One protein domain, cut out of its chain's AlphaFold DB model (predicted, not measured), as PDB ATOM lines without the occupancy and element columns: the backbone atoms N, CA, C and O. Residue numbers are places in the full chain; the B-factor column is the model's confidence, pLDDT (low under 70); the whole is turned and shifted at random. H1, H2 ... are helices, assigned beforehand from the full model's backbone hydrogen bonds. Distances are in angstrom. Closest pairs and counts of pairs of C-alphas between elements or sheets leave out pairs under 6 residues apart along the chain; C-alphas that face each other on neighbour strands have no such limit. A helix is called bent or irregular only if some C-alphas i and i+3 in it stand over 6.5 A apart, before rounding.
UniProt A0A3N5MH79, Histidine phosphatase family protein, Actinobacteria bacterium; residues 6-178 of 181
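Overview. This is residues 6 to 178 of the 181 residues of the protein "Histidine phosphatase family protein" of Actinobacteria bacterium (UniProt A0A3N5MH79). A small core of helices, with H5 crossing H4 and H7 packed alongside H4, sits between two outlying parts: the short helices H2 and H3 at one end of the long axis, and H1 with much of a long loop stretch, residues 23 to 76, toward the other. The short helix H6 packs on H5, while H1 touches no helix. The printed part has 173 residues with seven named helices, H1 to H7 in chain order, and no named strand; the class is all helix, but under half of the residues, 75 of 173, are in named elements. By its radius of gyration of the C-alphas, 17.1 A, it is compact, though elongated in outline, with spans of 54 by 35 by 27 A.

Along the chain. H4, residues 106 to 122, is 24.3 A long and begins at C-alpha 106, (164.713, 218.180, 205.470). H5 holds residues 133 to 143 and is 15.0 A long. H7, residues 169 to 177, is 12.2 A long and ends at C-alpha 177, (159.727, 207.206, 197.722). H6 holds residues 148 to 152, 8.7 A, and is irregular: C-alphas 149 and 152 are 7.6 A apart. H3 holds residues 85 to 93, 11.9 A, and H2 residues 77 to 83, 9.8 A. H1, residues 6 to 22, is 25.6 A long and begins at C-alpha 6, (181.087, 220.702, 199.219).

Arrangement. H4 and H5 touch, their closest C-alphas being those of Gln 110 and Leu 138, 5.4 A apart, and their lines are only just about perpendicular, at 70.4 degrees. H4 and H7 touch, closest at the C-alphas of Arg 118 and Val 170, 4.9 A; they run opposite ways at a tilt of 35.3 degrees, only just steep. H5 and H6 touch, closest at the C-alphas of Cys 141 and Ile 148, 5.5 A. H3 and H6 are close but not clearly touching, with the C-alphas of Arg 92 and His 152 closest at 7.1 A. H2 and H3 are also close but not clearly touching, closest at the C-alphas of Ile 81 and Trp 88, 5.9 A, and run opposite ways at a steep tilt of 49 degrees. H1 is apart from H4 and H5, among others. Every O i to N i+4 pair is within hydrogen-bond range in H2, H3, H4, H5 and H7; in H1 it is 10 of 13, and in H6 0 of 1, beside 1 of 2 O i to N i+3 pairs.

Size, cuts and confidence. The two C-alphas farthest apart, those of Gln 53 and Ala 86, are 54.5 A apart. The printed part has no cut. The links H1 to H2, H3 to H4 and H6 to H7 are long, with 54, 12 and 16 residues. Mean pLDDT of the printed part is 75.3; residues 6 to 56, 159 and 165 to 167 are under 70.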
ATOM      1  N   LEU A   6     180.602 221.543 200.331       44.53
ATOM      2  CA  LEU A   6     181.087 220.702 199.219       44.53
ATOM      3  C   LEU A   6     182.543 220.230 199.372       44.53
ATOM      4  O   LEU A   6     182.852 219.061 199.146       44.53
ATOM      5  N   ARG A   7     183.433 221.130 199.803       47.53
ATOM      6  CA  ARG A   7     184.867 220.844 199.943       47.53
ATOM      7  C   ARG A   7     185.147 219.751 200.988       47.53
ATOM      8  O   ARG A   7     185.966 218.873 200.739       47.53
ATOM      9  N   ARG A   8     184.418 219.755 202.112       54.72
ATOM     10  CA  ARG A   8     184.712 218.890 203.268       54.72
ATOM     11  C   ARG A   8     184.370 217.425 203.049       54.72
ATOM     12  O   ARG A   8     185.180 216.592 203.411       54.72
ATOM     13  N   ALA A   9     183.221 217.092 202.453       52.12
ATOM     14  CA  ALA A   9     182.911 215.681 202.185       52.12
ATOM     15  C   ALA A   9     183.907 215.079 201.193       52.12
ATOM     16  O   ALA A   9     184.326 213.944 201.379       52.12
ATOM     17  N   ARG A  10     184.351 215.846 200.188       53.25
ATOM     18  CA  ARG A  10     185.404 215.389 199.279       53.25
ATOM     19  C   ARG A  10     186.740 215.197 199.988       53.25
ATOM     20  O   ARG A  10     187.356 214.164 199.775       53.25
ATOM     21  N   GLU A  11     187.153 216.133 200.840       58.88
ATOM     22  CA  GLU A  11     188.348 215.969 201.677       58.88
ATOM     23  C   GLU A  11     188.209 214.728 202.576       58.88
ATOM     24  O   GLU A  11     189.008 213.817 202.440       58.88
ATOM     25  N   THR A  12     187.149 214.592 203.381       58.75
ATOM     26  CA  THR A  12     186.883 213.411 204.236       58.75
ATOM     27  C   THR A  12     186.814 212.087 203.469       58.75
ATOM     28  O   THR A  12     187.131 211.037 204.020       58.75
ATOM     29  N   ALA A  13     186.408 212.103 202.205       57.16
ATOM     30  CA  ALA A  13     186.188 210.883 201.448       57.16
ATOM     31  C   ALA A  13     187.359 210.484 200.546       57.16
ATOM     32  O   ALA A  13     187.627 209.293 200.396       57.16
ATOM     33  N   GLU A  14     188.112 211.457 200.020       59.19
ATOM     34  CA  GLU A  14     189.511 211.205 199.692       59.19
ATOM     35  C   GLU A  14     190.161 210.605 200.945       59.19
ATOM     36  O   GLU A  14     190.626 209.476 200.835       59.19
ATOM     37  N   LEU A  15     190.067 211.248 202.128       62.59
ATOM     38  CA  LEU A  15     190.604 210.748 203.403       62.59
ATOM     39  C   LEU A  15     190.306 209.248 203.634       62.59
ATOM     40  O   LEU A  15     191.262 208.481 203.722       62.59
ATOM     41  N   VAL A  16     189.072 208.736 203.599       60.84
ATOM     42  CA  VAL A  16     188.906 207.274 203.813       60.84
ATOM     43  C   VAL A  16     189.640 206.402 202.762       60.84
ATOM     44  O   VAL A  16     190.113 205.317 203.098       60.84
ATOM     45  N   ARG A  17     189.853 206.876 201.521       59.31
ATOM     46  CA  ARG A  17     190.525 206.109 200.450       59.31
ATOM     47  C   ARG A  17     191.992 205.760 200.724       59.31
ATOM     48  O   ARG A  17     192.383 204.654 200.371       59.31
ATOM     49  N   GLU A  18     192.826 206.643 201.289       58.03
ATOM     50  CA  GLU A  18     194.238 206.256 201.524       58.03
ATOM     51  C   GLU A  18     194.375 205.211 202.613       58.03
ATOM     52  O   GLU A  18     195.220 204.345 202.468       58.03
ATOM     53  N   GLU A  19     193.570 205.211 203.671       59.31
ATOM     54  CA  GLU A  19     193.746 204.161 204.682       59.31
ATOM     55  C   GLU A  19     193.072 202.843 204.284       59.31
ATOM     56  O   GLU A  19     193.501 201.791 204.738       59.31
ATOM     57  N   LEU A  20     192.120 202.866 203.342       53.41
ATOM     58  CA  LEU A  20     191.738 201.670 202.575       53.41
ATOM     59  C   LEU A  20     192.841 201.208 201.589       53.41
ATOM     60  O   LEU A  20     192.698 200.163 200.961       53.41
ATOM     61  N   LEU A  21     193.932 201.972 201.439       53.78
ATOM     62  CA  LEU A  21     195.161 201.582 200.727       53.78
ATOM     63  C   LEU A  21     196.345 201.292 201.671       53.78
ATOM     64  O   LEU A  21     197.261 200.579 201.268       53.78
ATOM     65  N   ARG A  22     196.353 201.833 202.899       52.75
ATOM     66  CA  ARG A  22     197.372 201.566 203.936       52.75
ATOM     67  C   ARG A  22     197.001 200.397 204.863       52.75
ATOM     68  O   ARG A  22     197.899 199.826 205.472       52.75
ATOM     69  N   GLY A  23     195.717 200.051 204.974       39.31
ATOM     70  CA  GLY A  23     195.194 198.919 205.745       39.31
ATOM     71  C   GLY A  23     194.552 197.843 204.860       39.31
ATOM     72  O   GLY A  23     194.113 198.111 203.743       39.31
ATOM     73  N   GLU A  24     194.492 196.608 205.363       38.25
ATOM     74  CA  GLU A  24     194.090 195.411 204.604       38.25
ATOM     75  C   GLU A  24     192.565 195.296 204.403       38.25
ATOM     76  O   GLU A  24     191.926 194.417 204.974       38.25
ATOM     77  N   ALA A  25     191.960 196.205 203.628       40.62
ATOM     78  CA  ALA A  25     190.503 196.372 203.563       40.62
ATOM     79  C   ALA A  25     189.943 196.627 202.144       40.62
ATOM     80  O   ALA A  25     189.818 197.770 201.702       40.62
ATOM     81  N   ALA A  26     189.512 195.578 201.435       40.12
ATOM     82  CA  ALA A  26     188.707 195.729 200.216       40.12
ATOM     83  C   ALA A  26     187.221 196.032 200.501       40.12
ATOM     84  O   ALA A  26     186.461 195.164 200.927       40.12
ATOM     85  N   ALA A  27     186.786 197.241 200.136       39.53
ATOM     86  CA  ALA A  27     185.383 197.593 199.909       39.53
ATOM     87  C   ALA A  27     185.267 198.591 198.738       39.53
ATOM     88  O   ALA A  27     186.139 199.443 198.550       39.53
ATOM     89  N   ASP A  28     184.186 198.518 197.955       36.53
ATOM     90  CA  ASP A  28     183.962 199.394 196.792       36.53
ATOM     91  C   ASP A  28     183.375 200.746 197.254       36.53
ATOM     92  O   ASP A  28     182.165 200.961 197.281       36.53
ATOM     93  N   ALA A  29     184.235 201.674 197.678       36.25
ATOM     94  CA  ALA A  29     183.830 202.944 198.293       36.25
ATOM     95  C   ALA A  29     183.158 203.955 197.324       36.25
ATOM     96  O   ALA A  29     183.822 204.837 196.765       36.25
ATOM     97  N   ARG A  30     181.820 203.900 197.169       39.91
ATOM     98  CA  ARG A  30     181.020 204.931 196.464       39.91
ATOM     99  C   ARG A  30     180.842 206.191 197.308       39.91
ATOM    100  O   ARG A  30     179.850 206.427 197.995       39.91
ATOM    101  N   ILE A  31     181.849 207.029 197.188       43.47
ATOM    102  CA  ILE A  31     182.009 208.283 197.906       43.47
ATOM    103  C   ILE A  31     181.115 209.411 197.350       43.47
ATOM    104  O   ILE A  31     181.302 209.872 196.225       43.47
ATOM    105  N   GLY A  32     180.203 209.928 198.183       34.19
ATOM    106  CA  GLY A  32     179.273 211.025 197.880       34.19
ATOM    107  C   GLY A  32     179.913 212.418 197.805       34.19
ATOM    108  O   GLY A  32     179.484 213.342 198.492       34.19
ATOM    109  N   ALA A  33     180.953 212.583 196.987       33.50
ATOM    110  CA  ALA A  33     181.759 213.801 196.913       33.50
ATOM    111  C   ALA A  33     181.478 214.629 195.646       33.50
ATOM    112  O   ALA A  33     182.179 214.496 194.646       33.50
ATOM    113  N   ALA A  34     180.473 215.508 195.689       27.98
ATOM    114  CA  ALA A  34     180.116 216.418 194.593       27.98
ATOM    115  C   ALA A  34     181.313 217.242 194.063       27.98
ATOM    116  O   ALA A  34     181.787 218.161 194.731       27.98
ATOM    117  N   ALA A  35     181.770 216.948 192.839       28.53
ATOM    118  CA  ALA A  35     182.753 217.758 192.122       28.53
ATOM    119  C   ALA A  35     182.679 217.583 190.598       28.53
ATOM    120  O   ALA A  35     182.654 216.464 190.087       28.53
ATOM    121  N   ALA A  36     182.769 218.702 189.880       25.27
ATOM    122  CA  ALA A  36     183.389 218.733 188.561       25.27
ATOM    123  C   ALA A  36     184.893 219.019 188.750       25.27
ATOM    124  O   ALA A  36     185.255 219.943 189.476       25.27
ATOM    125  N   GLY A  37     185.763 218.243 188.098       26.55
ATOM    126  CA  GLY A  37     187.221 218.454 188.108       26.55
ATOM    127  C   GLY A  37     188.020 217.668 189.177       26.55
ATOM    128  O   GLY A  37     187.454 217.231 190.184       26.55
ATOM    129  N   PRO A  38     189.332 217.427 188.949       26.55
ATOM    130  CA  PRO A  38     190.064 216.277 189.515       26.55
ATOM    131  C   PRO A  38     190.755 216.595 190.887       26.55
ATOM    132  O   PRO A  38     190.114 217.315 191.649       26.55
ATOM    133  N   PRO A  39     191.852 215.950 191.366       32.88
ATOM    134  CA  PRO A  39     191.913 215.263 192.681       32.88
ATOM    135  C   PRO A  39     192.837 215.994 193.721       32.88
ATOM    136  O   PRO A  39     193.212 217.128 193.443       32.88
ATOM    137  N   ALA A  40     193.233 215.523 194.926       28.20
ATOM    138  CA  ALA A  40     193.314 214.178 195.542       28.20
ATOM    139  C   ALA A  40     193.582 214.193 197.098       28.20
ATOM    140  O   ALA A  40     193.841 215.256 197.659       28.20
ATOM    141  N   THR A  41     193.712 212.998 197.718       27.06
ATOM    142  CA  THR A  41     194.577 212.572 198.882       27.06
ATOM    143  C   THR A  41     194.158 212.836 200.358       27.06
ATOM    144  O   THR A  41     193.209 213.580 200.603       27.06
ATOM    145  N   ALA A  42     194.722 212.054 201.318       38.06
ATOM    146  CA  ALA A  42     193.860 211.243 202.208       38.06
ATOM    147  C   ALA A  42     194.368 210.645 203.606       38.06
ATOM    148  O   ALA A  42     195.352 211.107 204.177       38.06
ATOM    149  N   ALA A  43     193.638 209.625 204.145       35.81
ATOM    150  CA  ALA A  43     193.536 208.863 205.443       35.81
ATOM    151  C   ALA A  43     192.476 209.313 206.508       35.81
ATOM    152  O   ALA A  43     192.460 210.479 206.876       35.81
ATOM    153  N   ALA A  44     191.569 208.495 207.099       27.80
ATOM    154  CA  ALA A  44     191.430 207.021 207.254       27.80
ATOM    155  C   ALA A  44     189.961 206.539 207.510       27.80
ATOM    156  O   ALA A  44     189.090 207.403 207.507       27.80
ATOM    157  N   GLY A  45     189.536 205.266 207.743       27.48
ATOM    158  CA  GLY A  45     190.088 203.869 207.839       27.48
ATOM    159  C   GLY A  45     189.187 202.992 208.783       27.48
ATOM    160  O   GLY A  45     188.330 203.592 209.420       27.48
ATOM    161  N   GLN A  46     189.228 201.653 209.010       25.83
ATOM    162  CA  GLN A  46     189.821 200.409 208.425       25.83
ATOM    163  C   GLN A  46     189.029 199.142 208.955       25.83
ATOM    164  O   GLN A  46     188.484 199.233 210.051       25.83
ATOM    165  N   SER A  47     188.986 197.967 208.274       26.75
ATOM    166  CA  SER A  47     188.632 196.607 208.826       26.75
ATOM    167  C   SER A  47     188.945 195.470 207.815       26.75
ATOM    168  O   SER A  47     188.887 195.712 206.614       26.75
ATOM    169  N   ALA A  48     189.288 194.247 208.256       26.39
ATOM    170  CA  ALA A  48     190.036 193.267 207.441       26.39
ATOM    171  C   ALA A  48     189.242 192.537 206.323       26.39
ATOM    172  O   ALA A  48     188.412 191.671 206.601       26.39
ATOM    173  N   VAL A  49     189.570 192.813 205.051       32.50
ATOM    174  CA  VAL A  49     189.084 192.113 203.839       32.50
ATOM    175  C   VAL A  49     190.186 192.115 202.767       32.50
ATOM    176  O   VAL A  49     190.773 193.159 202.496       32.50
ATOM    177  N   ALA A  50     190.440 190.966 202.125       30.88
ATOM    178  CA  ALA A  50     191.566 190.735 201.204       30.88
ATOM    179  C   ALA A  50     191.837 191.882 200.200       30.88
ATOM    180  O   ALA A  50     190.964 192.243 199.416       30.88
ATOM    181  N   LEU A  51     193.069 192.410 200.220       34.81
ATOM    182  CA  LEU A  51     193.498 193.643 199.541       34.81
ATOM    183  C   LEU A  51     193.064 193.759 198.060       34.81
ATOM    184  O   LEU A  51     193.350 192.862 197.258       34.81
ATOM    185  N   PRO A  52     192.469 194.895 197.642       39.59
ATOM    186  CA  PRO A  52     192.106 195.117 196.250       39.59
ATOM    187  C   PRO A  52     193.346 195.539 195.444       39.59
ATOM    188  O   PRO A  52     194.018 196.512 195.774       39.59
ATOM    189  N   GLN A  53     193.631 194.871 194.322       43.19
ATOM    190  CA  GLN A  53     194.812 195.180 193.488       43.19
ATOM    191  C   GLN A  53     194.720 196.509 192.698       43.19
ATOM    192  O   GLN A  53     195.555 196.793 191.839       43.19
ATOM    193  N   ARG A  54     193.703 197.335 192.971       48.06
ATOM    194  CA  ARG A  54     193.532 198.708 192.473       48.06
ATOM    195  C   ARG A  54     192.830 199.562 193.537       48.06
ATOM    196  O   ARG A  54     192.012 199.023 194.281       48.06
ATOM    197  N   PRO A  55     193.081 200.884 193.583       52.31
ATOM    198  CA  PRO A  55     192.377 201.784 194.492       52.31
ATOM    199  C   PRO A  55     190.864 201.802 194.218       52.31
ATOM    200  O   PRO A  55     190.466 201.784 193.047       52.31
ATOM    201  N   PRO A  56     190.013 201.877 195.262       62.06
ATOM    202  CA  PRO A  56     188.567 201.840 195.088       62.06
ATOM    203  C   PRO A  56     188.058 203.099 194.373       62.06
ATOM    204  O   PRO A  56     188.576 204.210 194.543       62.06
ATOM    205  N   ARG A  57     187.037 202.913 193.531       71.88
ATOM    206  CA  ARG A  57     186.530 203.952 192.631       71.88
ATOM    207  C   ARG A  57     185.623 204.933 193.372       71.88
ATOM    208  O   ARG A  57     184.466 204.625 193.639       71.88
ATOM    209  N   ILE A  58     186.102 206.159 193.563       71.50
ATOM    210  CA  ILE A  58     185.255 207.293 193.957       71.50
ATOM    211  C   ILE A  58     184.174 207.534 192.889       71.50
ATOM    212  O   ILE A  58     184.489 207.733 191.713       71.50
ATOM    213  N   VAL A  59     182.900 207.528 193.300       79.94
ATOM    214  CA  VAL A  59     181.734 207.785 192.435       79.94
ATOM    215  C   VAL A  59     180.896 208.915 193.024       79.94
ATOM    216  O   VAL A  59     180.084 208.712 193.918       79.94
ATOM    217  N   VAL A  60     181.115 210.105 192.469       79.56
ATOM    218  CA  VAL A  60     180.432 211.358 192.796       79.56
ATOM    219  C   VAL A  60     178.906 211.235 192.672       79.56
ATOM    220  O   VAL A  60     178.406 211.023 191.569       79.56
ATOM    221  N   ASP A  61     178.166 211.477 193.759       83.69
ATOM    222  CA  ASP A  61     176.703 211.633 193.730       83.69
ATOM    223  C   ASP A  61     176.257 212.935 194.442       83.69
ATOM    224  O   ASP A  61     176.365 213.035 195.669       83.69
ATOM    225  N   PRO A  62     175.729 213.940 193.711       85.62
ATOM    226  CA  PRO A  62     175.198 215.176 194.296       85.62
ATOM    227  C   PRO A  62     174.042 214.966 195.285       85.62
ATOM    228  O   PRO A  62     173.817 215.806 196.157       85.62
ATOM    229  N   ARG A  63     173.310 213.848 195.189       92.62
ATOM    230  CA  ARG A  63     172.184 213.527 196.080       92.62
ATOM    231  C   ARG A  63     172.615 213.302 197.530       92.62
ATOM    232  O   ARG A  63     171.772 213.417 198.417       92.62
ATOM    233  N   LEU A  64     173.904 213.047 197.766       87.00
ATOM    234  CA  LEU A  64     174.520 212.843 199.080       87.00
ATOM    235  C   LEU A  64     175.095 214.127 199.714       87.00
ATOM    236  O   LEU A  64     175.710 214.054 200.775       87.00
ATOM    237  N   ALA A  65     174.894 215.306 199.117       86.62
ATOM    238  CA  ALA A  65     175.319 216.579 199.710       86.62
ATOM    239  C   ALA A  65     174.556 216.924 201.012       86.62
ATOM    240  O   ALA A  65     173.440 216.449 201.244       86.62
ATOM    241  N   GLU A  66     175.117 217.806 201.844       89.81
ATOM    242  CA  GLU A  66     174.396 218.418 202.975       89.81
ATOM    243  C   GLU A  66     173.191 219.243 202.480       89.81
ATOM    244  O   GLU A  66     173.068 219.506 201.282       89.81
ATOM    245  N   SER A  67     172.284 219.641 203.374       91.00
ATOM    246  CA  SER A  67     171.149 220.501 203.027       91.00
ATOM    247  C   SER A  67     171.631 221.804 202.388       91.00
ATOM    248  O   SER A  67     172.479 222.492 202.960       91.00
ATOM    249  N   TYR A  68     171.026 222.185 201.264       91.81
ATOM    250  CA  TYR A  68     171.072 223.549 200.747       91.81
ATOM    251  C   TYR A  68     170.258 224.452 201.684       91.81
ATOM    252  O   TYR A  68     169.036 224.314 201.810       91.81
ATOM    253  N   ARG A  69     170.948 225.347 202.395       93.12
ATOM    254  CA  ARG A  69     170.415 226.134 203.521       93.12
ATOM    255  C   ARG A  69     170.064 227.574 203.137       93.12
ATOM    256  O   ARG A  69     169.588 228.326 203.986       93.12
ATOM    257  N   GLY A  70     170.242 227.951 201.869       93.06
ATOM    258  CA  GLY A  70     169.796 229.236 201.328       93.06
ATOM    259  C   GLY A  70     170.343 230.423 202.126       93.06
ATOM    260  O   GLY A  70     171.547 230.520 202.359       93.06
ATOM    261  N   ARG A  71     169.461 231.308 202.612       93.38
ATOM    262  CA  ARG A  71     169.838 232.524 203.368       93.38
ATOM    263  C   ARG A  71     170.527 232.265 204.717       93.38
ATOM    264  O   ARG A  71     170.939 233.220 205.378       93.38
ATOM    265  N   TRP A  72     170.603 231.018 205.178       93.69
ATOM    266  CA  TRP A  72     171.324 230.666 206.405       93.69
ATOM    267  C   TRP A  72     172.794 230.310 206.154       93.69
ATOM    268  O   TRP A  72     173.561 230.243 207.113       93.69
ATOM    269  N   GLU A  73     173.218 230.104 204.904       89.00
ATOM    270  CA  GLU A  73     174.617 229.814 204.571       89.00
ATOM    271  C   GLU A  73     175.542 231.003 204.887       89.00
ATOM    272  O   GLU A  73     175.142 232.166 204.863       89.00
ATOM    273  N   GLY A  74     176.782 230.711 205.288       87.38
ATOM    274  CA  GLY A  74     177.771 231.695 205.747       87.38
ATOM    275  C   GLY A  74     177.525 232.279 207.148       87.38
ATOM    276  O   GLY A  74     178.477 232.699 207.806       87.38
ATOM    277  N   ARG A  75     176.288 232.279 207.660       91.81
ATOM    278  CA  ARG A  75     175.927 232.919 208.943       91.81
ATOM    279  C   ARG A  75     176.255 232.053 210.163       91.81
ATOM    280  O   ARG A  75     176.561 230.861 210.058       91.81
ATOM    281  N   ARG A  76     176.246 232.639 211.366       92.44
ATOM    282  CA  ARG A  76     176.393 231.894 212.633       92.44
ATOM    283  C   ARG A  76     175.005 231.627 213.212       92.44
ATOM    284  O   ARG A  76     174.111 232.455 213.080       92.44
ATOM    285  N   PHE A  77     174.832 230.500 213.906       89.62
ATOM    286  CA  PHE A  77     173.546 230.182 214.537       89.62
ATOM    287  C   PHE A  77     173.108 231.254 215.543       89.62
ATOM    288  O   PHE A  77     171.930 231.560 215.597       89.62
ATOM    289  N   VAL A  78     174.040 231.898 216.258       94.75
ATOM    290  CA  VAL A  78     173.724 233.020 217.166       94.75
ATOM    291  C   VAL A  78     173.127 234.243 216.458       94.75
ATOM    292  O   VAL A  78     172.317 234.941 217.057       94.75
ATOM    293  N   ASP A  79     173.481 234.482 215.190       96.19
ATOM    294  CA  ASP A  79     172.904 235.569 214.390       96.19
ATOM    295  C   ASP A  79     171.493 235.171 213.926       96.19
ATOM    296  O   ASP A  79     170.535 235.905 214.143       96.19
ATOM    297  N   ILE A  80     171.344 233.945 213.403       96.56
ATOM    298  CA  ILE A  80     170.058 233.370 212.967       96.56
ATOM    299  C   ILE A  80     169.043 233.314 214.123       96.56
ATOM    300  O   ILE A  80     167.902 233.715 213.946       96.56
ATOM    301  N   ILE A  81     169.453 232.882 215.321       96.94
ATOM    302  CA  ILE A  81     168.601 232.826 216.527       96.94
ATOM    303  C   ILE A  81     168.087 234.219 216.926       96.94
ATOM    304  O   ILE A  81     166.987 234.335 217.459       96.94
ATOM    305  N   ARG A  82     168.878 235.269 216.681       97.56
ATOM    306  CA  ARG A  82     168.538 236.663 216.999       97.56
ATOM    307  C   ARG A  82     167.671 237.321 215.921       97.56
ATOM    308  O   ARG A  82     166.812 238.128 216.253       97.56
ATOM    309  N   GLU A  83     167.938 237.024 214.654       97.56
ATOM    310  CA  GLU A  83     167.378 237.726 213.486       97.56
ATOM    311  C   GLU A  83     166.173 237.009 212.862       97.56
ATOM    312  O   GLU A  83     165.266 237.663 212.359       97.56
ATOM    313  N   GLU A  84     166.148 235.675 212.920       97.19
ATOM    314  CA  GLU A  84     165.100 234.787 212.390       97.19
ATOM    315  C   GLU A  84     164.636 233.790 213.489       97.19
ATOM    316  O   GLU A  84     164.728 232.568 213.320       97.19
ATOM    317  N   PRO A  85     164.170 234.271 214.668       97.38
ATOM    318  CA  PRO A  85     163.830 233.410 215.807       97.38
ATOM    319  C   PRO A  85     162.629 232.490 215.541       97.38
ATOM    320  O   PRO A  85     162.540 231.414 216.136       97.38
ATOM    321  N   ALA A  86     161.705 232.888 214.660       97.38
ATOM    322  CA  ALA A  86     160.537 232.087 214.300       97.38
ATOM    323  C   ALA A  86     160.930 230.911 213.393       97.38
ATOM    324  O   ALA A  86     160.536 229.772 213.636       97.38
ATOM    325  N   GLU A  87     161.775 231.163 212.396       96.88
ATOM    326  CA  GLU A  87     162.336 230.146 211.512       96.88
ATOM    327  C   GLU A  87     163.304 229.222 212.265       96.88
ATOM    328  O   GLU A  87     163.302 228.014 212.031       96.88
ATOM    329  N   TRP A  88     164.080 229.746 213.223       97.44
ATOM    330  CA  TRP A  88     164.879 228.917 214.130       97.44
ATOM    331  C   TRP A  88     164.008 228.002 214.999       97.44
ATOM    332  O   TRP A  88     164.323 226.817 215.139       97.44
ATOM    333  N   ARG A  89     162.893 228.513 215.542       97.69
ATOM    334  CA  ARG A  89     161.918 227.691 216.273       97.69
ATOM    335  C   ARG A  89     161.353 226.590 215.377       97.69
ATOM    336  O   ARG A  89     161.442 225.422 215.738       97.69
ATOM    337  N   ALA A  90     160.866 226.935 214.186       97.31
ATOM    338  CA  ALA A  90     160.323 225.968 213.232       97.31
ATOM    339  C   ALA A  90     161.354 224.896 212.825       97.31
ATOM    340  O   ALA A  90     161.014 223.718 212.757       97.31
ATOM    341  N   TYR A  91     162.624 225.271 212.632       97.06
ATOM    342  CA  TYR A  91     163.711 224.319 212.377       97.06
ATOM    343  C   TYR A  91     163.896 223.323 213.521       97.06
ATOM    344  O   TYR A  91     164.159 222.152 213.255       97.06
ATOM    345  N   ARG A  92     163.782 223.772 214.778       96.69
ATOM    346  CA  ARG A  92     164.005 222.964 215.988       96.69
ATOM    347  C   ARG A  92     162.808 222.105 216.390       96.69
ATOM    348  O   ARG A  92     163.015 220.966 216.789       96.69
ATOM    349  N   GLU A  93     161.598 222.646 216.300       97.31
ATOM    350  CA  GLU A  93     160.367 222.035 216.824       97.31
ATOM    351  C   GLU A  93     159.550 221.315 215.741       97.31
ATOM    352  O   GLU A  93     158.772 220.415 216.056       97.31
ATOM    353  N   HIS A  94     159.715 221.676 214.461       97.50
ATOM    354  CA  HIS A  94     158.946 221.122 213.336       97.50
ATOM    355  C   HIS A  94     159.845 220.666 212.158       97.50
ATOM    356  O   HIS A  94     159.566 220.999 211.002       97.50
ATOM    357  N   PRO A  95     160.930 219.895 212.389       97.12
ATOM    358  CA  PRO A  95     161.922 219.581 211.355       97.12
ATOM    359  C   PRO A  95     161.345 218.839 210.134       97.12
ATOM    360  O   PRO A  95     161.845 219.022 209.026       97.12
ATOM    361  N   ALA A  96     160.280 218.047 210.296       96.38
ATOM    362  CA  ALA A  96     159.650 217.305 209.201       96.38
ATOM    363  C   ALA A  96     158.977 218.200 208.145       96.38
ATOM    364  O   ALA A  96     159.048 217.907 206.950       96.38
ATOM    365  N   THR A  97     158.358 219.308 208.567       96.50
ATOM    366  CA  THR A  97     157.704 220.283 207.676       96.50
ATOM    367  C   THR A  97     158.592 221.487 207.354       96.50
ATOM    368  O   THR A  97     158.314 222.222 206.404       96.50
ATOM    369  N   PHE A  98     159.678 221.688 208.105       97.62
ATOM    370  CA  PHE A  98     160.578 222.822 207.942       97.62
ATOM    371  C   PHE A  98     161.289 222.864 206.577       97.62
ATOM    372  O   PHE A  98     161.796 221.863 206.055       97.62
ATOM    373  N   ARG A  99     161.414 224.085 206.045       97.31
ATOM    374  CA  ARG A  99     162.210 224.418 204.863       97.31
ATOM    375  C   ARG A  99     163.177 225.554 205.185       97.31
ATOM    376  O   ARG A  99     162.753 226.585 205.702       97.31
ATOM    377  N   PHE A 100     164.451 225.404 204.819       95.75
ATOM    378  CA  PHE A 100     165.420 226.492 204.939       95.75
ATOM    379  C   PHE A 100     164.992 227.689 204.066       95.75
ATOM    380  O   PHE A 100     164.575 227.475 202.921       95.75
ATOM    381  N   PRO A 101     165.101 228.946 204.536       94.25
ATOM    382  CA  PRO A 101     164.653 230.097 203.755       94.25
ATOM    383  C   PRO A 101     165.461 230.275 202.459       94.25
ATOM    384  O   PRO A 101     166.659 230.557 202.482       94.25
ATOM    385  N   GLY A 102     164.804 230.083 201.311       93.88
ATOM    386  CA  GLY A 102     165.455 230.026 199.992       93.88
ATOM    387  C   GLY A 102     166.260 228.743 199.718       93.88
ATOM    388  O   GLY A 102     166.905 228.656 198.678       93.88
ATOM    389  N   GLY A 103     166.228 227.767 200.633       94.38
ATOM    390  CA  GLY A 103     166.906 226.471 200.551       94.38
ATOM    391  C   GLY A 103     165.961 225.300 200.246       94.38
ATOM    392  O   GLY A 103     164.872 225.484 199.690       94.38
ATOM    393  N   GLU A 104     166.359 224.081 200.618       95.56
ATOM    394  CA  GLU A 104     165.510 222.876 200.578       95.56
ATOM    395  C   GLU A 104     164.830 222.574 201.931       95.56
ATOM    396  O   GLU A 104     165.023 223.289 202.916       95.56
ATOM    397  N   SER A 105     163.982 221.543 201.982       97.69
ATOM    398  CA  SER A 105     163.417 221.004 203.231       97.69
ATOM    399  C   SER A 105     164.157 219.744 203.665       97.69
ATOM    400  O   SER A 105     164.736 219.044 202.832       97.69
ATOM    401  N   LEU A 106     164.098 219.410 204.956       97.38
ATOM    402  CA  LEU A 106     164.713 218.180 205.470       97.38
ATOM    403  C   LEU A 106     164.079 216.922 204.844       97.38
ATOM    404  O   LEU A 106     164.793 215.980 204.510       97.38
ATOM    405  N   ALA A 107     162.773 216.947 204.553       97.31
ATOM    406  CA  ALA A 107     162.105 215.913 203.756       97.31
ATOM    407  C   ALA A 107     162.623 215.836 202.303       97.31
ATOM    408  O   ALA A 107     162.766 214.744 201.752       97.31
ATOM    409  N   GLY A 108     162.952 216.977 201.684       97.00
ATOM    410  CA  GLY A 108     163.596 217.026 200.367       97.00
ATOM    411  C   GLY A 108     164.978 216.369 200.382       97.00
ATOM    412  O   GLY A 108     165.240 215.477 199.572       97.00
ATOM    413  N   GLN A 109     165.811 216.734 201.364       97.06
ATOM    414  CA  GLN A 109     167.133 216.142 201.572       97.06
ATOM    415  C   GLN A 109     167.034 214.631 201.830       97.06
ATOM    416  O   GLN A 109     167.747 213.858 201.190       97.06
ATOM    417  N   GLN A 110     166.126 214.187 202.707       97.19
ATOM    418  CA  GLN A 110     165.950 212.764 203.006       97.19
ATOM    419  C   GLN A 110     165.592 211.973 201.742       97.19
ATOM    420  O   GLN A 110     166.229 210.961 201.462       97.19
ATOM    421  N   ARG A 111     164.641 212.455 200.926       96.56
ATOM    422  CA  ARG A 111     164.240 211.766 199.688       96.56
ATOM    423  C   ARG A 111     165.403 211.572 198.712       96.56
ATOM    424  O   ARG A 111     165.543 210.479 198.166       96.56
ATOM    425  N   ARG A 112     166.251 212.589 198.497       95.94
ATOM    426  CA  ARG A 112     167.415 212.451 197.597       95.94
ATOM    427  C   ARG A 112     168.493 211.528 198.171       95.94
ATOM    428  O   ARG A 112     168.990 210.675 197.440       95.94
ATOM    429  N   VAL A 113     168.798 211.633 199.467       94.62
ATOM    430  CA  VAL A 113     169.805 210.785 200.130       94.62
ATOM    431  C   VAL A 113     169.363 209.317 200.143       94.62
ATOM    432  O   VAL A 113     170.152 208.443 199.792       94.62
ATOM    433  N   LEU A 114     168.095 209.027 200.462       94.81
ATOM    434  CA  LEU A 114     167.565 207.661 200.419       94.81
ATOM    435  C   LEU A 114     167.575 207.087 198.996       94.81
ATOM    436  O   LEU A 114     167.964 205.934 198.824       94.81
ATOM    437  N   ALA A 115     167.226 207.876 197.973       93.44
ATOM    438  CA  ALA A 115     167.317 207.430 196.579       93.44
ATOM    439  C   ALA A 115     168.751 207.009 196.200       93.44
ATOM    440  O   ALA A 115     168.931 205.974 195.566       93.44
ATOM    441  N   ALA A 116     169.768 207.753 196.649       91.56
ATOM    442  CA  ALA A 116     171.164 207.364 196.456       91.56
ATOM    443  C   ALA A 116     171.520 206.058 197.186       91.56
ATOM    444  O   ALA A 116     172.134 205.180 196.586       91.56
ATOM    445  N   LEU A 117     171.088 205.883 198.442       89.25
ATOM    446  CA  LEU A 117     171.327 204.641 199.194       89.25
ATOM    447  C   LEU A 117     170.630 203.415 198.586       89.25
ATOM    448  O   LEU A 117     171.196 202.325 198.611       89.25
ATOM    449  N   ARG A 118     169.428 203.574 198.021       90.56
ATOM    450  CA  ARG A 118     168.726 202.501 197.300       90.56
ATOM    451  C   ARG A 118     169.519 202.055 196.077       90.56
ATOM    452  O   ARG A 118     169.713 200.860 195.892       90.56
ATOM    453  N   ASP A 119     169.980 203.006 195.270       88.00
ATOM    454  CA  ASP A 119     170.735 202.707 194.052       88.00
ATOM    455  C   ASP A 119     172.086 202.048 194.397       88.00
ATOM    456  O   ASP A 119     172.433 201.020 193.822       88.00
ATOM    457  N   VAL A 120     172.778 202.552 195.427       84.56
ATOM    458  CA  VAL A 120     173.984 201.934 196.013       84.56
ATOM    459  C   VAL A 120     173.736 200.496 196.490       84.56
ATOM    460  O   VAL A 120     174.602 199.638 196.330       84.56
ATOM    461  N   ALA A 121     172.574 200.212 197.084       84.56
ATOM    462  CA  ALA A 121     172.230 198.875 197.564       84.56
ATOM    463  C   ALA A 121     171.850 197.911 196.424       84.56
ATOM    464  O   ALA A 121     172.167 196.724 196.507       84.56
ATOM    465  N   LEU A 122     171.228 198.410 195.348       84.38
ATOM    466  CA  LEU A 122     170.909 197.636 194.139       84.38
ATOM    467  C   LEU A 122     172.163 197.107 193.422       84.38
ATOM    468  O   LEU A 122     172.108 196.049 192.802       84.38
ATOM    469  N   ASP A 123     173.300 197.794 193.547       79.06
ATOM    470  CA  ASP A 123     174.592 197.332 193.026       79.06
ATOM    471  C   ASP A 123     175.139 196.066 193.727       79.06
ATOM    472  O   ASP A 123     176.095 195.462 193.234       79.06
ATOM    473  N   GLY A 124     174.592 195.673 194.886       73.38
ATOM    474  CA  GLY A 124     174.922 194.418 195.575       73.38
ATOM    475  C   GLY A 124     176.338 194.317 196.166       73.38
ATOM    476  O   GLY A 124     176.774 193.218 196.504       73.38
ATOM    477  N   ARG A 125     177.077 195.430 196.290       76.81
ATOM    478  CA  ARG A 125     178.463 195.458 196.803       76.81
ATOM    479  C   ARG A 125     178.565 196.164 198.148       76.81
ATOM    480  O   ARG A 125     177.947 197.213 198.331       76.81
ATOM    481  N   THR A 126     179.439 195.672 199.029       74.06
ATOM    482  CA  THR A 126     179.868 196.387 200.241       74.06
ATOM    483  C   THR A 126     180.421 197.756 199.855       74.06
ATOM    484  O   THR A 126     181.483 197.855 199.238       74.06
ATOM    485  N   THR A 127     179.665 198.804 200.182       75.88
ATOM    486  CA  THR A 127     179.879 200.155 199.667       75.88
ATOM    487  C   THR A 127     179.992 201.153 200.813       75.88
ATOM    488  O   THR A 127     179.011 201.423 201.500       75.88
ATOM    489  N   LEU A 128     181.170 201.757 200.980       78.25
ATOM    490  CA  LEU A 128     181.337 202.907 201.869       78.25
ATOM    491  C   LEU A 128     180.720 204.160 201.234       78.25
ATOM    492  O   LEU A 128     181.174 204.601 200.176       78.25
ATOM    493  N   VAL A 129     179.753 204.764 201.925       81.38
ATOM    494  CA  VAL A 129     179.123 206.037 201.552       81.38
ATOM    495  C   VAL A 129     179.585 207.133 202.510       81.38
ATOM    496  O   VAL A 129     179.254 207.109 203.692       81.38
ATOM    497  N   VAL A 130     180.326 208.120 202.002       80.69
ATOM    498  CA  VAL A 130     180.745 209.303 202.779       80.69
ATOM    499  C   VAL A 130     179.839 210.489 202.445       80.69
ATOM    500  O   VAL A 130     179.560 210.749 201.274       80.69
ATOM    501  N   THR A 131     179.359 211.187 203.478       85.12
ATOM    502  CA  THR A 131     178.386 212.291 203.390       85.12
ATOM    503  C   THR A 131     178.513 213.211 204.628       85.12
ATOM    504  O   THR A 131     179.602 213.342 205.183       85.12
ATOM    505  N   HIS A 132     177.446 213.893 205.051       87.81
ATOM    506  CA  HIS A 132     177.441 214.932 206.086       87.81
ATOM    507  C   HIS A 132     176.464 214.619 207.228       87.81
ATOM    508  O   HIS A 132     175.484 213.903 207.034       87.81
ATOM    509  N   GLY A 133     176.674 215.216 208.406       86.69
ATOM    510  CA  GLY A 133     175.886 214.924 209.609       86.69
ATOM    511  C   GLY A 133     174.370 215.132 209.471       86.69
ATOM    512  O   GLY A 133     173.605 214.369 210.055       86.69
ATOM    513  N   GLY A 134     173.900 216.103 208.679       91.38
ATOM    514  CA  GLY A 134     172.470 216.250 208.386       91.38
ATOM    515  C   GLY A 134     171.923 215.120 207.508       91.38
ATOM    516  O   GLY A 134     170.848 214.592 207.786       91.38
ATOM    517  N   ALA A 135     172.682 214.676 206.506       93.38
ATOM    518  CA  ALA A 135     172.310 213.524 205.687       93.38
ATOM    519  C   ALA A 135     172.301 212.222 206.510       93.38
ATOM    520  O   ALA A 135     171.324 211.481 206.442       93.38
ATOM    521  N   ILE A 136     173.324 211.989 207.347       90.69
ATOM    522  CA  ILE A 136     173.403 210.841 208.271       90.69
ATOM    523  C   ILE A 136     172.174 210.809 209.187       90.69
ATOM    524  O   ILE A 136     171.469 209.803 209.232       90.69
ATOM    525  N   ARG A 137     171.839 211.930 209.840       95.31
ATOM    526  CA  ARG A 137     170.641 212.045 210.688       95.31
ATOM    527  C   ARG A 137     169.360 211.684 209.951       95.31
ATOM    528  O   ARG A 137     168.555 210.936 210.485       95.31
ATOM    529  N   LEU A 138     169.177 212.163 208.720       96.50
ATOM    530  CA  LEU A 138     167.983 211.855 207.928       96.50
ATOM    531  C   LEU A 138     167.926 210.389 207.474       96.50
ATOM    532  O   LEU A 138     166.830 209.846 207.335       96.50
ATOM    533  N   VAL A 139     169.072 209.731 207.296       94.06
ATOM    534  CA  VAL A 139     169.149 208.279 207.070       94.06
ATOM    535  C   VAL A 139     168.790 207.521 208.348       94.06
ATOM    536  O   VAL A 139     167.922 206.651 208.300       94.06
ATOM    537  N   ARG A 140     169.356 207.896 209.503       93.69
ATOM    538  CA  ARG A 140     169.016 207.322 210.818       93.69
ATOM    539  C   ARG A 140     167.528 207.481 211.156       93.69
ATOM    540  O   ARG A 140     166.872 206.485 211.432       93.69
ATOM    541  N   CYS A 141     166.952 208.677 210.985       95.81
ATOM    542  CA  CYS A 141     165.508 208.959 211.086       95.81
ATOM    543  C   CYS A 141     164.630 207.924 210.358       95.81
ATOM    544  O   CYS A 141     163.565 207.547 210.849       95.81
ATOM    545  N   PHE A 142     165.072 207.484 209.177       94.81
ATOM    546  CA  PHE A 142     164.373 206.514 208.342       94.81
ATOM    547  C   PHE A 142     164.647 205.060 208.757       94.81
ATOM    548  O   PHE A 142     163.704 204.291 208.942       94.81
ATOM    549  N   LEU A 143     165.919 204.679 208.928       91.19
ATOM    550  CA  LEU A 143     166.319 203.315 209.296       91.19
ATOM    551  C   LEU A 143     165.783 202.912 210.675       91.19
ATOM    552  O   LEU A 143     165.204 201.835 210.816       91.19
ATOM    553  N   ASP A 144     165.894 203.816 211.649       91.69
ATOM    554  CA  ASP A 144     165.424 203.638 213.026       91.69
ATOM    555  C   ASP A 144     163.892 203.814 213.151       91.69
ATOM    556  O   ASP A 144     163.339 203.705 214.244       91.69
ATOM    557  N   ARG A 145     163.192 204.104 212.037       93.06
ATOM    558  CA  ARG A 145     161.735 204.344 211.943       93.06
ATOM    559  C   ARG A 145     161.209 205.457 212.866       93.06
ATOM    560  O   ARG A 145     160.062 205.407 213.303       93.06
ATOM    561  N   ARG A 146     162.035 206.470 213.157       94.81
ATOM    562  CA  ARG A 146     161.727 207.557 214.112       94.81
ATOM    563  C   ARG A 146     161.098 208.806 213.484       94.81
ATOM    564  O   ARG A 146     160.696 209.700 214.220       94.81
ATOM    565  N   GLY A 147     161.038 208.878 212.154       95.94
ATOM    566  CA  GLY A 147     160.583 210.075 211.437       95.94
ATOM    567  C   GLY A 147     161.629 211.198 211.431       95.94
ATOM    568  O   GLY A 147     162.674 211.101 212.076       95.94
ATOM    569  N   ILE A 148     161.377 212.261 210.663       97.75
ATOM    570  CA  ILE A 148     162.272 213.436 210.576       97.75
ATOM    571  C   ILE A 148     162.188 214.282 211.860       97.75
ATOM    572  O   ILE A 148     163.113 215.016 212.192       97.75
ATOM    573  N   GLU A 149     161.114 214.115 212.624       97.31
ATOM    574  CA  GLU A 149     160.891 214.601 213.983       97.31
ATOM    575  C   GLU A 149     162.140 214.403 214.867       97.31
ATOM    576  O   GLU A 149     162.631 215.354 215.475       97.31
ATOM    577  N   ALA A 150     162.739 213.207 214.829       97.31
ATOM    578  CA  ALA A 150     163.925 212.843 215.608       97.31
ATOM    579  C   ALA A 150     165.263 213.446 215.112       97.31
ATOM    580  O   ALA A 150     166.312 213.177 215.703       97.31
ATOM    581  N   PHE A 151     165.275 214.258 214.046       97.44
ATOM    582  CA  PHE A 151     166.499 214.770 213.402       97.44
ATOM    583  C   PHE A 151     167.460 215.491 214.364       97.44
ATOM    584  O   PHE A 151     168.677 215.398 214.210       97.44
ATOM    585  N   HIS A 152     166.930 216.205 215.363       95.94
ATOM    586  CA  HIS A 152     167.734 216.940 216.352       95.94
ATOM    587  C   HIS A 152     168.195 216.105 217.548       95.94
ATOM    588  O   HIS A 152     169.033 216.581 218.313       95.94
ATOM    589  N   GLU A 153     167.650 214.904 217.718       95.62
ATOM    590  CA  GLU A 153     167.986 213.983 218.810       95.62
ATOM    591  C   GLU A 153     169.112 213.019 218.427       95.62
ATOM    592  O   GLU A 153     169.847 212.535 219.284       95.62
ATOM    593  N   LEU A 154     169.235 212.718 217.134       91.81
ATOM    594  CA  LEU A 154     170.188 211.744 216.621       91.81
ATOM    595  C   LEU A 154     171.610 212.326 216.586       91.81
ATOM    596  O   LEU A 154     171.851 213.436 216.092       91.81
ATOM    597  N   ALA A 155     172.575 211.565 217.099       86.38
ATOM    598  CA  ALA A 155     173.995 211.860 216.932       86.38
ATOM    599  C   ALA A 155     174.430 211.656 215.468       86.38
ATOM    600  O   ALA A 155     173.755 210.979 214.693       86.38
ATOM    601  N   ALA A 156     175.537 212.293 215.089       82.62
ATOM    602  CA  ALA A 156     176.222 212.100 213.812       82.62
ATOM    603  C   ALA A 156     177.624 212.704 213.953       82.62
ATOM    604  O   ALA A 156     177.841 213.883 213.651       82.62
ATOM    605  N   ASP A 157     178.540 211.921 214.517       76.94
ATOM    606  CA  ASP A 157     179.850 212.407 214.946       76.94
ATOM    607  C   ASP A 157     180.845 212.504 213.782       76.94
ATOM    608  O   ASP A 157     180.783 211.757 212.803       76.94
ATOM    609  N   ASN A 158     181.785 213.450 213.870       70.38
ATOM    610  CA  ASN A 158     182.786 213.648 212.820       70.38
ATOM    611  C   ASN A 158     183.733 212.440 212.767       70.38
ATOM    612  O   ASN A 158     184.502 212.227 213.699       70.38
ATOM    613  N   GLY A 159     183.693 211.680 211.669       65.62
ATOM    614  CA  GLY A 159     184.444 210.426 211.529       65.62
ATOM    615  C   GLY A 159     183.736 209.194 212.108       65.62
ATOM    616  O   GLY A 159     184.329 208.121 212.120       65.62
ATOM    617  N   GLY A 160     182.484 209.325 212.564       70.75
ATOM    618  CA  GLY A 160     181.644 208.178 212.911       70.75
ATOM    619  C   GLY A 160     181.296 207.323 211.686       70.75
ATOM    620  O   GLY A 160     181.244 207.823 210.559       70.75
ATOM    621  N   ILE A 161     181.045 206.033 211.918       75.31
ATOM    622  CA  ILE A 161     180.683 205.049 210.891       75.31
ATOM    623  C   ILE A 161     179.372 204.374 211.310       75.31
ATOM    624  O   ILE A 161     179.306 203.755 212.369       75.31
ATOM    625  N   ASP A 162     178.347 204.472 210.462       78.56
ATOM    626  CA  ASP A 162     177.101 203.706 210.565       78.56
ATOM    627  C   ASP A 162     177.149 202.525 209.582       78.56
ATOM    628  O   ASP A 162     177.221 202.731 208.368       78.56
ATOM    629  N   GLU A 163     177.072 201.287 210.077       79.69
ATOM    630  CA  GLU A 163     176.895 200.115 209.213       79.69
ATOM    631  C   GLU A 163     175.407 199.906 208.890       79.69
ATOM    632  O   GLU A 163     174.573 199.728 209.780       79.69
ATOM    633  N   VAL A 164     175.064 199.915 207.599       76.19
ATOM    634  CA  VAL A 164     173.684 199.748 207.122       76.19
ATOM    635  C   VAL A 164     173.549 198.419 206.386       76.19
ATOM    636  O   VAL A 164     173.835 198.314 205.194       76.19
ATOM    637  N   LEU A 165     173.078 197.394 207.098       65.75
ATOM    638  CA  LEU A 165     172.849 196.074 206.515       65.75
ATOM    639  C   LEU A 165     171.709 196.109 205.479       65.75
ATOM    640  O   LEU A 165     170.610 196.611 205.729       65.75
ATOM    641  N   GLY A 166     171.979 195.534 204.304       58.53
ATOM    642  CA  GLY A 166     171.114 195.597 203.122       58.53
ATOM    643  C   GLY A 166     169.725 194.921 203.154       58.53
ATOM    644  O   GLY A 166     168.906 195.328 202.325       58.53
ATOM    645  N   PRO A 167     169.384 193.939 204.027       63.94
ATOM    646  CA  PRO A 167     168.087 193.252 203.971       63.94
ATOM    647  C   PRO A 167     166.883 194.203 203.953       63.94
ATOM    648  O   PRO A 167     166.678 195.013 204.863       63.94
ATOM    649  N   GLY A 168     166.094 194.129 202.876       79.88
ATOM    650  CA  GLY A 168     164.920 194.972 202.635       79.88
ATOM    651  C   GLY A 168     165.195 196.477 202.489       79.88
ATOM    652  O   GLY A 168     164.244 197.250 202.492       79.88
ATOM    653  N   LEU A 169     166.450 196.945 202.403       84.06
ATOM    654  CA  LEU A 169     166.742 198.385 202.302       84.06
ATOM    655  C   LEU A 169     166.152 198.989 201.021       84.06
ATOM    656  O   LEU A 169     165.497 200.029 201.082       84.06
ATOM    657  N   VAL A 170     166.344 198.307 199.887       86.12
ATOM    658  CA  VAL A 170     165.815 198.719 198.576       86.12
ATOM    659  C   VAL A 170     164.290 198.844 198.617       86.12
ATOM    660  O   VAL A 170     163.755 199.890 198.263       86.12
ATOM    661  N   GLU A 171     163.609 197.813 199.122       88.56
ATOM    662  CA  GLU A 171     162.150 197.745 199.260       88.56
ATOM    663  C   GLU A 171     161.601 198.856 200.169       88.56
ATOM    664  O   GLU A 171     160.720 199.614 199.758       88.56
ATOM    665  N   ARG A 172     162.164 199.017 201.381       89.19
ATOM    666  CA  ARG A 172     161.749 200.075 202.321       89.19
ATOM    667  C   ARG A 172     161.869 201.460 201.692       89.19
ATOM    668  O   ARG A 172     160.981 202.290 201.878       89.19
ATOM    669  N   VAL A 173     162.966 201.728 200.976       89.31
ATOM    670  CA  VAL A 173     163.156 203.019 200.299       89.31
ATOM    671  C   VAL A 173     162.214 203.159 199.105       89.31
ATOM    672  O   VAL A 173     161.671 204.241 198.908       89.31
ATOM    673  N   GLY A 174     161.964 202.090 198.343       87.00
ATOM    674  CA  GLY A 174     160.991 202.090 197.249       87.00
ATOM    675  C   GLY A 174     159.610 202.540 197.725       87.00
ATOM    676  O   GLY A 174     159.085 203.546 197.244       87.00
ATOM    677  N   ILE A 175     159.096 201.882 198.770       88.25
ATOM    678  CA  ILE A 175     157.830 202.234 199.430       88.25
ATOM    679  C   ILE A 175     157.837 203.703 199.886       88.25
ATOM    680  O   ILE A 175     156.916 204.453 199.568       88.25
ATOM    681  N   ALA A 176     158.891 204.148 200.579       87.19
ATOM    682  CA  ALA A 176     158.981 205.510 201.118       87.19
ATOM    683  C   ALA A 176     159.138 206.616 200.052       87.19
ATOM    684  O   ALA A 176     158.810 207.774 200.312       87.19
ATOM    685  N   LEU A 177     159.630 206.283 198.856       88.06
ATOM    686  CA  LEU A 177     159.727 207.206 197.722       88.06
ATOM    687  C   LEU A 177     158.510 207.153 196.786       88.06
ATOM    688  O   LEU A 177     158.411 208.004 195.898       88.06
ATOM    689  N   GLY A 178     157.600 206.191 196.976       83.06
ATOM    690  CA  GLY A 178     156.475 205.933 196.075       83.06
ATOM    691  C   GLY A 178     156.886 205.278 194.752       83.06
ATOM    692  O   GLY A 178     156.187 205.441 193.755       83.06
TER     693      GLY A 178